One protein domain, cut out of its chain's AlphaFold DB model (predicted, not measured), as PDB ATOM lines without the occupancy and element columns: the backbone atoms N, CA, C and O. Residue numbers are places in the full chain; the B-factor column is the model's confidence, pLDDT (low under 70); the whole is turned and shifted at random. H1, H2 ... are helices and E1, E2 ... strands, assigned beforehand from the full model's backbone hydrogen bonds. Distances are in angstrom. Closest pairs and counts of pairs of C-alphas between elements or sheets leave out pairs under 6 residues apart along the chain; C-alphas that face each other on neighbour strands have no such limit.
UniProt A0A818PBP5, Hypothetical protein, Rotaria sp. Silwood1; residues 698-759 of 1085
ATOM      1  N   LYS A 698     179.555 180.407 138.218       61.88
ATOM      2  CA  LYS A 698     180.498 180.254 139.336       61.88
ATOM      3  C   LYS A 698     180.403 178.883 140.000       61.88
ATOM      4  O   LYS A 698     181.415 178.403 140.500       61.88
ATOM      5  N   ASP A 699     179.226 178.264 139.972       63.94
ATOM      6  CA  ASP A 699     178.975 176.999 140.655       63.94
ATOM      7  C   ASP A 699     179.585 175.811 139.901       63.94
ATOM      8  O   ASP A 699     179.927 174.824 140.536       63.94
ATOM      9  N   LEU A 700     179.847 175.935 138.589       64.69
ATOM     10  CA  LEU A 700     180.599 174.931 137.818       64.69
ATOM     11  C   LEU A 700     182.060 174.813 138.285       64.69
ATOM     12  O   LEU A 700     182.649 173.738 138.252       64.69
ATOM     13  N   LEU A 701     182.665 175.932 138.697       63.97
ATOM     14  CA  LEU A 701     184.072 175.972 139.109       63.97
ATOM     15  C   LEU A 701     184.286 175.392 140.514       63.97
ATOM     16  O   LEU A 701     185.405 174.998 140.848       63.97
ATOM     17  N   ASP A 702     183.238 175.336 141.337       71.12
ATOM     18  CA  ASP A 702     183.270 174.707 142.653       71.12
ATOM     19  C   ASP A 702     182.765 173.263 142.556       71.12
ATOM     20  O   ASP A 702     181.581 172.984 142.723       71.12
ATOM     21  N   SER A 703     183.688 172.332 142.294       60.62
ATOM     22  CA  SER A 703     183.387 170.897 142.146       60.62
ATOM     23  C   SER A 703     182.533 170.308 143.276       60.62
ATOM     24  O   SER A 703     181.676 169.470 143.007       60.62
ATOM     25  N   LYS A 704     182.715 170.763 144.526       62.66
ATOM     26  CA  LYS A 704     181.945 170.260 145.672       62.66
ATOM     27  C   LYS A 704     180.518 170.781 145.635       62.66
ATOM     28  O   LYS A 704     179.583 170.009 145.811       62.66
ATOM     29  N   LYS A 705     180.356 172.076 145.361       65.88
ATOM     30  CA  LYS A 705     179.035 172.688 145.227       65.88
ATOM     31  C   LYS A 705     178.290 172.113 144.021       65.88
ATOM     32  O   LYS A 705     177.143 171.721 144.170       65.88
ATOM     33  N   PHE A 706     178.950 171.953 142.872       66.62
ATOM     34  CA  PHE A 706     178.358 171.360 141.671       66.62
ATOM     35  C   PHE A 706     177.844 169.932 141.902       66.62
ATOM     36  O   PHE A 706     176.733 169.604 141.498       66.62
ATOM     37  N   GLN A 707     178.616 169.097 142.603       63.22
ATOM     38  CA  GLN A 707     178.216 167.724 142.925       63.22
ATOM     39  C   GLN A 707     177.019 167.655 143.882       63.22
ATOM     40  O   GLN A 707     176.221 166.728 143.776       63.22
ATOM     41  N   THR A 708     176.861 168.634 144.779       60.94
ATOM     42  CA  THR A 708     175.695 168.708 145.678       60.94
ATOM     43  C   THR A 708     174.410 169.181 144.996       60.94
ATOM     44  O   THR A 708     173.331 168.970 145.544       60.94
ATOM     45  N   LEU A 709     174.503 169.812 143.820       64.31
ATOM     46  CA  LEU A 709     173.337 170.291 143.080       64.31
ATOM     47  C   LEU A 709     172.522 169.127 142.504       64.31
ATOM     48  O   LEU A 709     173.061 168.073 142.156       64.31
ATOM     49  N   SER A 710     171.217 169.333 142.358       61.38
ATOM     50  CA  SER A 710     170.338 168.413 141.631       61.38
ATOM     51  C   SER A 710     170.748 168.286 140.162       61.38
ATOM     52  O   SER A 710     171.325 169.206 139.589       61.38
ATOM     53  N   VAL A 711     170.400 167.176 139.502       65.38
ATOM     54  CA  VAL A 711     170.692 166.968 138.064       65.38
ATOM     55  C   VAL A 711     170.156 168.126 137.208       65.38
ATOM     56  O   VAL A 711     170.804 168.566 136.261       65.38
ATOM     57  N   ARG A 712     168.994 168.674 137.585       65.38
ATOM     58  CA  ARG A 712     168.356 169.816 136.917       65.38
ATOM     59  C   ARG A 712     169.160 171.110 137.092       65.38
ATOM     60  O   ARG A 712     169.355 171.859 136.138       65.38
ATOM     61  N   GLU A 713     169.663 171.358 138.297       69.00
ATOM     62  CA  GLU A 713     170.526 172.507 138.593       69.00
ATOM     63  C   GLU A 713     171.898 172.361 137.929       69.00
ATOM     64  O   GLU A 713     172.376 173.315 137.316       69.00
ATOM     65  N   GLN A 714     172.494 171.167 137.955       72.50
ATOM     66  CA  GLN A 714     173.733 170.859 137.237       72.50
ATOM     67  C   GLN A 714     173.584 171.152 135.741       72.50
ATOM     68  O   GLN A 714     174.416 171.858 135.169       72.50
ATOM     69  N   ALA A 715     172.494 170.694 135.119       73.69
ATOM     70  CA  ALA A 715     172.203 170.964 133.715       73.69
ATOM     71  C   ALA A 715     172.032 172.467 133.427       73.69
ATOM     72  O   ALA A 715     172.555 172.964 132.427       73.69
ATOM     73  N   SER A 716     171.375 173.213 134.325       75.31
ATOM     74  CA  SER A 716     171.239 174.674 134.203       75.31
ATOM     75  C   SER A 716     172.583 175.407 134.302       75.31
ATOM     76  O   SER A 716     172.855 176.330 133.533       75.31
ATOM     77  N   VAL A 717     173.461 174.970 135.210       77.06
ATOM     78  CA  VAL A 717     174.803 175.535 135.403       77.06
ATOM     79  C   VAL A 717     175.681 175.248 134.185       77.06
ATOM     80  O   VAL A 717     176.350 176.159 133.688       77.06
ATOM     81  N   ILE A 718     175.623 174.020 133.656       78.69
ATOM     82  CA  ILE A 718     176.295 173.643 132.407       78.69
ATOM     83  C   ILE A 718     175.803 174.539 131.267       78.69
ATOM     84  O   ILE A 718     176.624 175.186 130.618       78.69
ATOM     85  N   MET A 719     174.483 174.663 131.079       77.50
ATOM     86  CA  MET A 719     173.898 175.497 130.025       77.50
ATOM     87  C   MET A 719     174.376 176.953 130.100       77.50
ATOM     88  O   MET A 719     174.727 177.527 129.068       77.50
ATOM     89  N   ALA A 720     174.397 177.539 131.300       76.31
ATOM     90  CA  ALA A 720     174.814 178.924 131.516       76.31
ATOM     91  C   ALA A 720     176.310 179.146 131.238       76.31
ATOM     92  O   ALA A 720     176.715 180.233 130.826       76.31
ATOM     93  N   SER A 721     177.138 178.126 131.473       75.56
ATOM     94  CA  SER A 721     178.584 178.166 131.220       75.56
ATOM     95  C   SER A 721     178.975 177.854 129.770       75.56
ATOM     96  O   SER A 721     180.122 178.069 129.377       75.56
ATOM     97  N   MET A 722     178.026 177.342 128.984       76.56
ATOM     98  CA  MET A 722     178.275 176.752 127.680       76.56
ATOM     99  C   MET A 722     178.613 177.796 126.616       76.56
ATOM    100  O   MET A 722     177.927 178.810 126.468       76.56
ATOM    101  N   ILE A 723     179.627 177.507 125.800       76.69
ATOM    102  CA  ILE A 723     179.937 178.296 124.605       76.69
ATOM    103  C   ILE A 723     179.269 177.633 123.403       76.69
ATOM    104  O   ILE A 723     179.526 176.469 123.101       76.69
ATOM    105  N   TYR A 724     178.421 178.390 122.706       83.06
ATOM    106  CA  TYR A 724     177.720 177.920 121.515       83.06
ATOM    107  C   TYR A 724     178.394 178.408 120.236       83.06
ATOM    108  O   TYR A 724     178.628 179.604 120.050       83.06
ATOM    109  N   LEU A 725     178.641 177.477 119.322       82.94
ATOM    110  CA  LEU A 725     179.054 177.729 117.950       82.94
ATOM    111  C   LEU A 725     177.802 177.798 117.069       82.94
ATOM    112  O   LEU A 725     176.913 176.965 117.194       82.94
ATOM    113  N   GLY A 726     177.716 178.776 116.173       78.62
ATOM    114  CA  GLY A 726     176.578 178.946 115.268       78.62
ATOM    115  C   GLY A 726     176.928 179.884 114.119       78.62
ATOM    116  O   GLY A 726     177.813 180.736 114.252       78.62
ATOM    117  N   LYS A 727     176.262 179.715 112.975       73.00
ATOM    118  CA  LYS A 727     176.421 180.602 111.819       73.00
ATOM    119  C   LYS A 727     175.428 181.757 111.941       73.00
ATOM    120  O   LYS A 727     174.234 181.519 112.024       73.00
ATOM    121  N   LYS A 728     175.908 183.004 111.937       66.69
ATOM    122  CA  LYS A 728     175.021 184.180 111.948       66.69
ATOM    123  C   LYS A 728     174.133 184.171 110.696       66.69
ATOM    124  O   LYS A 728     174.666 183.984 109.600       66.69
ATOM    125  N   ASP A 729     172.829 184.385 110.862       59.72
ATOM    126  CA  ASP A 729     171.889 184.526 109.743       59.72
ATOM    127  C   ASP A 729     172.214 185.762 108.886       59.72
ATOM    128  O   ASP A 729     172.869 186.702 109.346       59.72
ATOM    129  N   GLU A 730     171.711 185.789 107.648       55.06
ATOM    130  CA  GLU A 730     171.878 186.897 106.686       55.06
ATOM    131  C   GLU A 730     171.364 188.250 107.226       55.06
ATOM    132  O   GLU A 730     171.856 189.306 106.835       55.06
ATOM    133  N   LEU A 731     170.428 188.216 108.183       55.69
ATOM    134  CA  LEU A 731     169.851 189.373 108.884       55.69
ATOM    135  C   LEU A 731     170.609 189.766 110.170       55.69
ATOM    136  O   LEU A 731     170.203 190.691 110.872       55.69
ATOM    137  N   GLY A 732     171.688 189.058 110.523       58.28
ATOM    138  CA  GLY A 732     172.484 189.316 111.729       58.28
ATOM    139  C   GLY A 732     171.805 188.940 113.054       58.28
ATOM    140  O   GLY A 732     172.399 189.163 114.111       58.28
ATOM    141  N   GLN A 733     170.603 188.357 113.022       56.22
ATOM    142  CA  GLN A 733     169.888 187.872 114.205       56.22
ATOM    143  C   GLN A 733     170.185 186.378 114.429       56.22
ATOM    144  O   GLN A 733     170.006 185.591 113.511       56.22
ATOM    145  N   PRO A 734     170.668 185.955 115.610       58.72
ATOM    146  CA  PRO A 734     170.996 184.555 115.874       58.72
ATOM    147  C   PRO A 734     169.759 183.785 116.360       58.72
ATOM    148  O   PRO A 734     169.634 183.534 117.562       58.72
ATOM    149  N   LEU A 735     168.830 183.423 115.469       66.69
ATOM    150  CA  LEU A 735     167.694 182.578 115.851       66.69
ATOM    151  C   LEU A 735     167.972 181.118 115.474       66.69
ATOM    152  O   LEU A 735     167.748 180.684 114.350       66.69
ATOM    153  N   TYR A 736     168.475 180.353 116.444       76.81
ATOM    154  CA  TYR A 736     168.786 178.933 116.272       76.81
ATOM    155  C   TYR A 736     167.685 178.067 116.899       76.81
ATOM    156  O   TYR A 736     167.695 177.891 118.121       76.81
ATOM    157  N   PRO A 737     166.738 177.515 116.116       81.19
ATOM    158  CA  PRO A 737     165.693 176.641 116.650       81.19
ATOM    159  C   PRO A 737     166.241 175.325 117.218       81.19
ATOM    160  O   PRO A 737     165.629 174.748 118.111       81.19
ATOM    161  N   ILE A 738     167.395 174.847 116.732       86.19
ATOM    162  CA  ILE A 738     167.974 173.565 117.150       86.19
ATOM    163  C   ILE A 738     169.302 173.798 117.871       86.19
ATOM    164  O   ILE A 738     170.200 174.477 117.373       86.19
ATOM    165  N   THR A 739     169.441 173.192 119.049       86.00
ATOM    166  CA  THR A 739     170.685 173.180 119.824       86.00
ATOM    167  C   THR A 739     171.209 171.752 119.902       86.00
ATOM    168  O   THR A 739     170.554 170.887 120.473       86.00
ATOM    169  N   LEU A 740     172.387 171.506 119.338       88.12
ATOM    170  CA  LEU A 740     173.091 170.230 119.415       88.12
ATOM    171  C   LEU A 740     174.114 170.303 120.544       88.12
ATOM    172  O   LEU A 740     174.997 171.155 120.509       88.12
ATOM    173  N   TRP A 741     174.007 169.432 121.543       87.31
ATOM    174  CA  TRP A 741     175.040 169.261 122.567       87.31
ATOM    175  C   TRP A 741     175.797 167.976 122.289       87.31
ATOM    176  O   TRP A 741     175.188 166.912 122.169       87.31
ATOM    177  N   ILE A 742     177.116 168.075 122.164       87.69
ATOM    178  CA  ILE A 742     177.969 166.921 121.893       87.69
ATOM    179  C   ILE A 742     178.893 166.729 123.071       87.69
ATOM    180  O   ILE A 742     179.726 167.580 123.353       87.69
ATOM    181  N   ALA A 743     178.724 165.596 123.743       86.00
ATOM    182  CA  ALA A 743     179.620 165.147 124.788       86.00
ATOM    183  C   ALA A 743     180.587 164.125 124.193       86.00
ATOM    184  O   ALA A 743     180.175 163.036 123.783       86.00
ATOM    185  N   CYS A 744     181.862 164.491 124.082       85.31
ATOM    186  CA  CYS A 744     182.880 163.607 123.528       85.31
ATOM    187  C   CYS A 744     184.248 163.829 124.177       85.31
ATOM    188  O   CYS A 744     184.556 164.911 124.675       85.31
ATOM    189  N   ASN A 745     185.068 162.779 124.172       82.94
ATOM    190  CA  ASN A 745     186.457 162.865 124.598       82.94
ATOM    191  C   ASN A 745     187.329 163.239 123.386       82.94
ATOM    192  O   ASN A 745     187.544 162.420 122.489       82.94
ATOM    193  N   LEU A 746     187.828 164.477 123.356       82.81
ATOM    194  CA  LEU A 746     188.655 164.997 122.260       82.81
ATOM    195  C   LEU A 746     190.070 164.384 122.210       82.81
ATOM    196  O   LEU A 746     190.764 164.512 121.193       82.81
ATOM    197  N   ASP A 747     190.492 163.667 123.254       83.19
ATOM    198  CA  ASP A 747     191.762 162.934 123.260       83.19
ATOM    199  C   ASP A 747     191.675 161.643 122.435       83.19
ATOM    200  O   ASP A 747     192.667 161.212 121.831       83.19
ATOM    201  N   GLN A 748     190.475 161.072 122.297       83.12
ATOM    202  CA  GLN A 748     190.228 159.885 121.482       83.12
ATOM    203  C   GLN A 748     189.955 160.240 120.013       83.12
ATOM    204  O   GLN A 748     189.383 161.281 119.684       83.12
ATOM    205  N   TYR A 749     190.365 159.354 119.098       88.69
ATOM    206  CA  TYR A 749     190.133 159.540 117.660       88.69
ATOM    207  C   TYR A 749     188.637 159.619 117.328       88.69
ATOM    208  O   TYR A 749     188.220 160.545 116.633       88.69
ATOM    209  N   ASP A 750     187.835 158.717 117.898       87.31
ATOM    210  CA  ASP A 750     186.391 158.648 117.658       87.31
ATOM    211  C   ASP A 750     185.669 159.918 118.128       87.31
ATOM    212  O   ASP A 750     184.798 160.437 117.426       87.31
ATOM    213  N   GLY A 751     186.073 160.474 119.277       87.31
ATOM    214  CA  GLY A 751     185.534 161.735 119.786       87.31
ATOM    215  C   GLY A 751     185.863 162.917 118.874       87.31
ATOM    216  O   GLY A 751     184.971 163.686 118.510       87.31
ATOM    217  N   ARG A 752     187.110 163.006 118.385       88.62
ATOM    218  CA  ARG A 752     187.490 164.019 117.380       88.62
ATOM    219  C   ARG A 752     186.705 163.873 116.082       88.62
ATOM    220  O   ARG A 752     186.310 164.882 115.499       88.62
ATOM    221  N   GLN A 753     186.478 162.646 115.621       93.06
ATOM    222  CA  GLN A 753     185.717 162.393 114.400       93.06
ATOM    223  C   GLN A 753     184.242 162.784 114.565       93.06
ATOM    224  O   GLN A 753     183.675 163.411 113.670       93.06
ATOM    225  N   LEU A 754     183.632 162.482 115.715       90.81
ATOM    226  CA  LEU A 754     182.267 162.901 116.035       90.81
ATOM    227  C   LEU A 754     182.140 164.431 116.037       90.81
ATOM    228  O   LEU A 754     181.235 164.976 115.400       90.81
ATOM    229  N   PHE A 755     183.074 165.120 116.693       90.00
ATOM    230  CA  PHE A 755     183.093 166.578 116.745       90.00
ATOM    231  C   PHE A 755     183.312 167.207 115.360       90.00
ATOM    232  O   PHE A 755     182.618 168.152 114.979       90.00
ATOM    233  N   LEU A 756     184.212 166.640 114.548       91.06
ATOM    234  CA  LEU A 756     184.415 167.057 113.158       91.06
ATOM    235  C   LEU A 756     183.118 166.929 112.346       91.06
ATOM    236  O   LEU A 756     182.727 167.878 111.665       91.06
ATOM    237  N   ASN A 757     182.432 165.787 112.444       91.44
ATOM    238  CA  ASN A 757     181.174 165.548 111.737       91.44
ATOM    239  C   ASN A 757     180.106 166.578 112.141       91.44
ATOM    240  O   ASN A 757     179.403 167.120 111.285       91.44
ATOM    241  N   ALA A 758     180.039 166.938 113.420       89.88
ATOM    242  CA  ALA A 758     179.135 167.974 113.901       89.88
ATOM    243  C   ALA A 758     179.452 169.370 113.356       89.88
ATOM    244  O   ALA A 758     178.550 170.105 112.954       89.88
ATOM    245  N   LEU A 759     180.735 169.725 113.269       88.25
ATOM    246  CA  LEU A 759     181.153 170.972 112.631       88.25
ATOM    247  C   LEU A 759     180.827 170.977 111.132       88.25
ATOM    248  O   LEU A 759     180.428 172.013 110.600       88.25
TER     249      LEU A 759
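AT A GLANCE: This is residues 698 to 759 of the 1085 residues of the protein "Hypothetical protein" of Rotaria sp. Silwood1 (UniProt A0A818PBP5). What shape do these atoms make? A small cluster of three helices, H1, H2 and H3, lies at one end of a flat, loose model, and a strand, E1, leads from it to a long bare loop at the other end; the chain then folds back as a longer strand, E2, which passes near E1, and after a tight link a last helix, H4, folds back beside E2, running nearly the opposite way to it. What are the parts and the size? There are 62 residues printed with four named helices and two named strands, in the order H1 H2 H3 E1 E2 H4; the class is mixed, helices and strands, and the two strands do not pair with each other. The whole is loose, with a radius of gyration of the C-alphas of 15.1 A and spans of 42 by 33 by 16 A.

HOW THE PARTS SIT: What touches the first of the two longest helices? H3, residues 711 to 721, touches H1, residues 698 to 701, with the C-alphas of Leu 700 and Val 717 closest at 6.3 A. H2, residues 703 to 708, is close but not clearly touching H3: the closest C-alphas, of Phe 706 and Gln 714, are 6.4 A apart, and the two run opposite ways at a steep tilt of 37 degrees, only just past shallow. H1 and H2 only just touch, and only at the corner by their link, with 3 pairs of C-alphas within 8 A, the closest being Leu 700 and Phe 706 at 5.7 A. How do the strands stand? E1, residues 724 to 726, and E2, residues 738 to 744, are near each other, with 6 pairs of C-alphas within 10 A; each pairs with no named strand. Where is the other long helix? H4, residues 749 to 759, comes closest to E2 at the C-alphas of Cys 744 and Gly 751, 5.0 A apart. H4 touches no helix, and H3 and H4 are apart. What do the helix backbones show? In H2, H3 and H4 every O i to N i+4 pair is within hydrogen-bond range; H1 is too short for such a pair.

IN THESE COORDINATES: Where do the helices run? H1, residues 698 to 701, begins at C-alpha 698 at (180.498, 180.254, 139.336), and H2 is residues 703 to 708. H3, residues 711 to 721, is 15.3 A long, and H4, residues 749 to 759, is 15.4 A long and ends at C-alpha 759 at (181.153, 170.972, 112.631). Where are the strands? E1 is residues 724 to 726; E2, residues 738 to 744, is 19.0 A long from C-alpha 738 at (167.974, 173.565, 117.150).

THE WHOLE: How far does it reach? The two C-alphas farthest apart, those of Lys 704 and Glu 730, are 43.6 A apart. Is anything missing, and which link is long? The printed part has no cut; the link E1 to E2, with 11 residues, is long. Where is confidence low? The mean pLDDT of the printed part is 75.3, and it is under 70 at residues 698 to 701, 703 to 713 and 728 to 735.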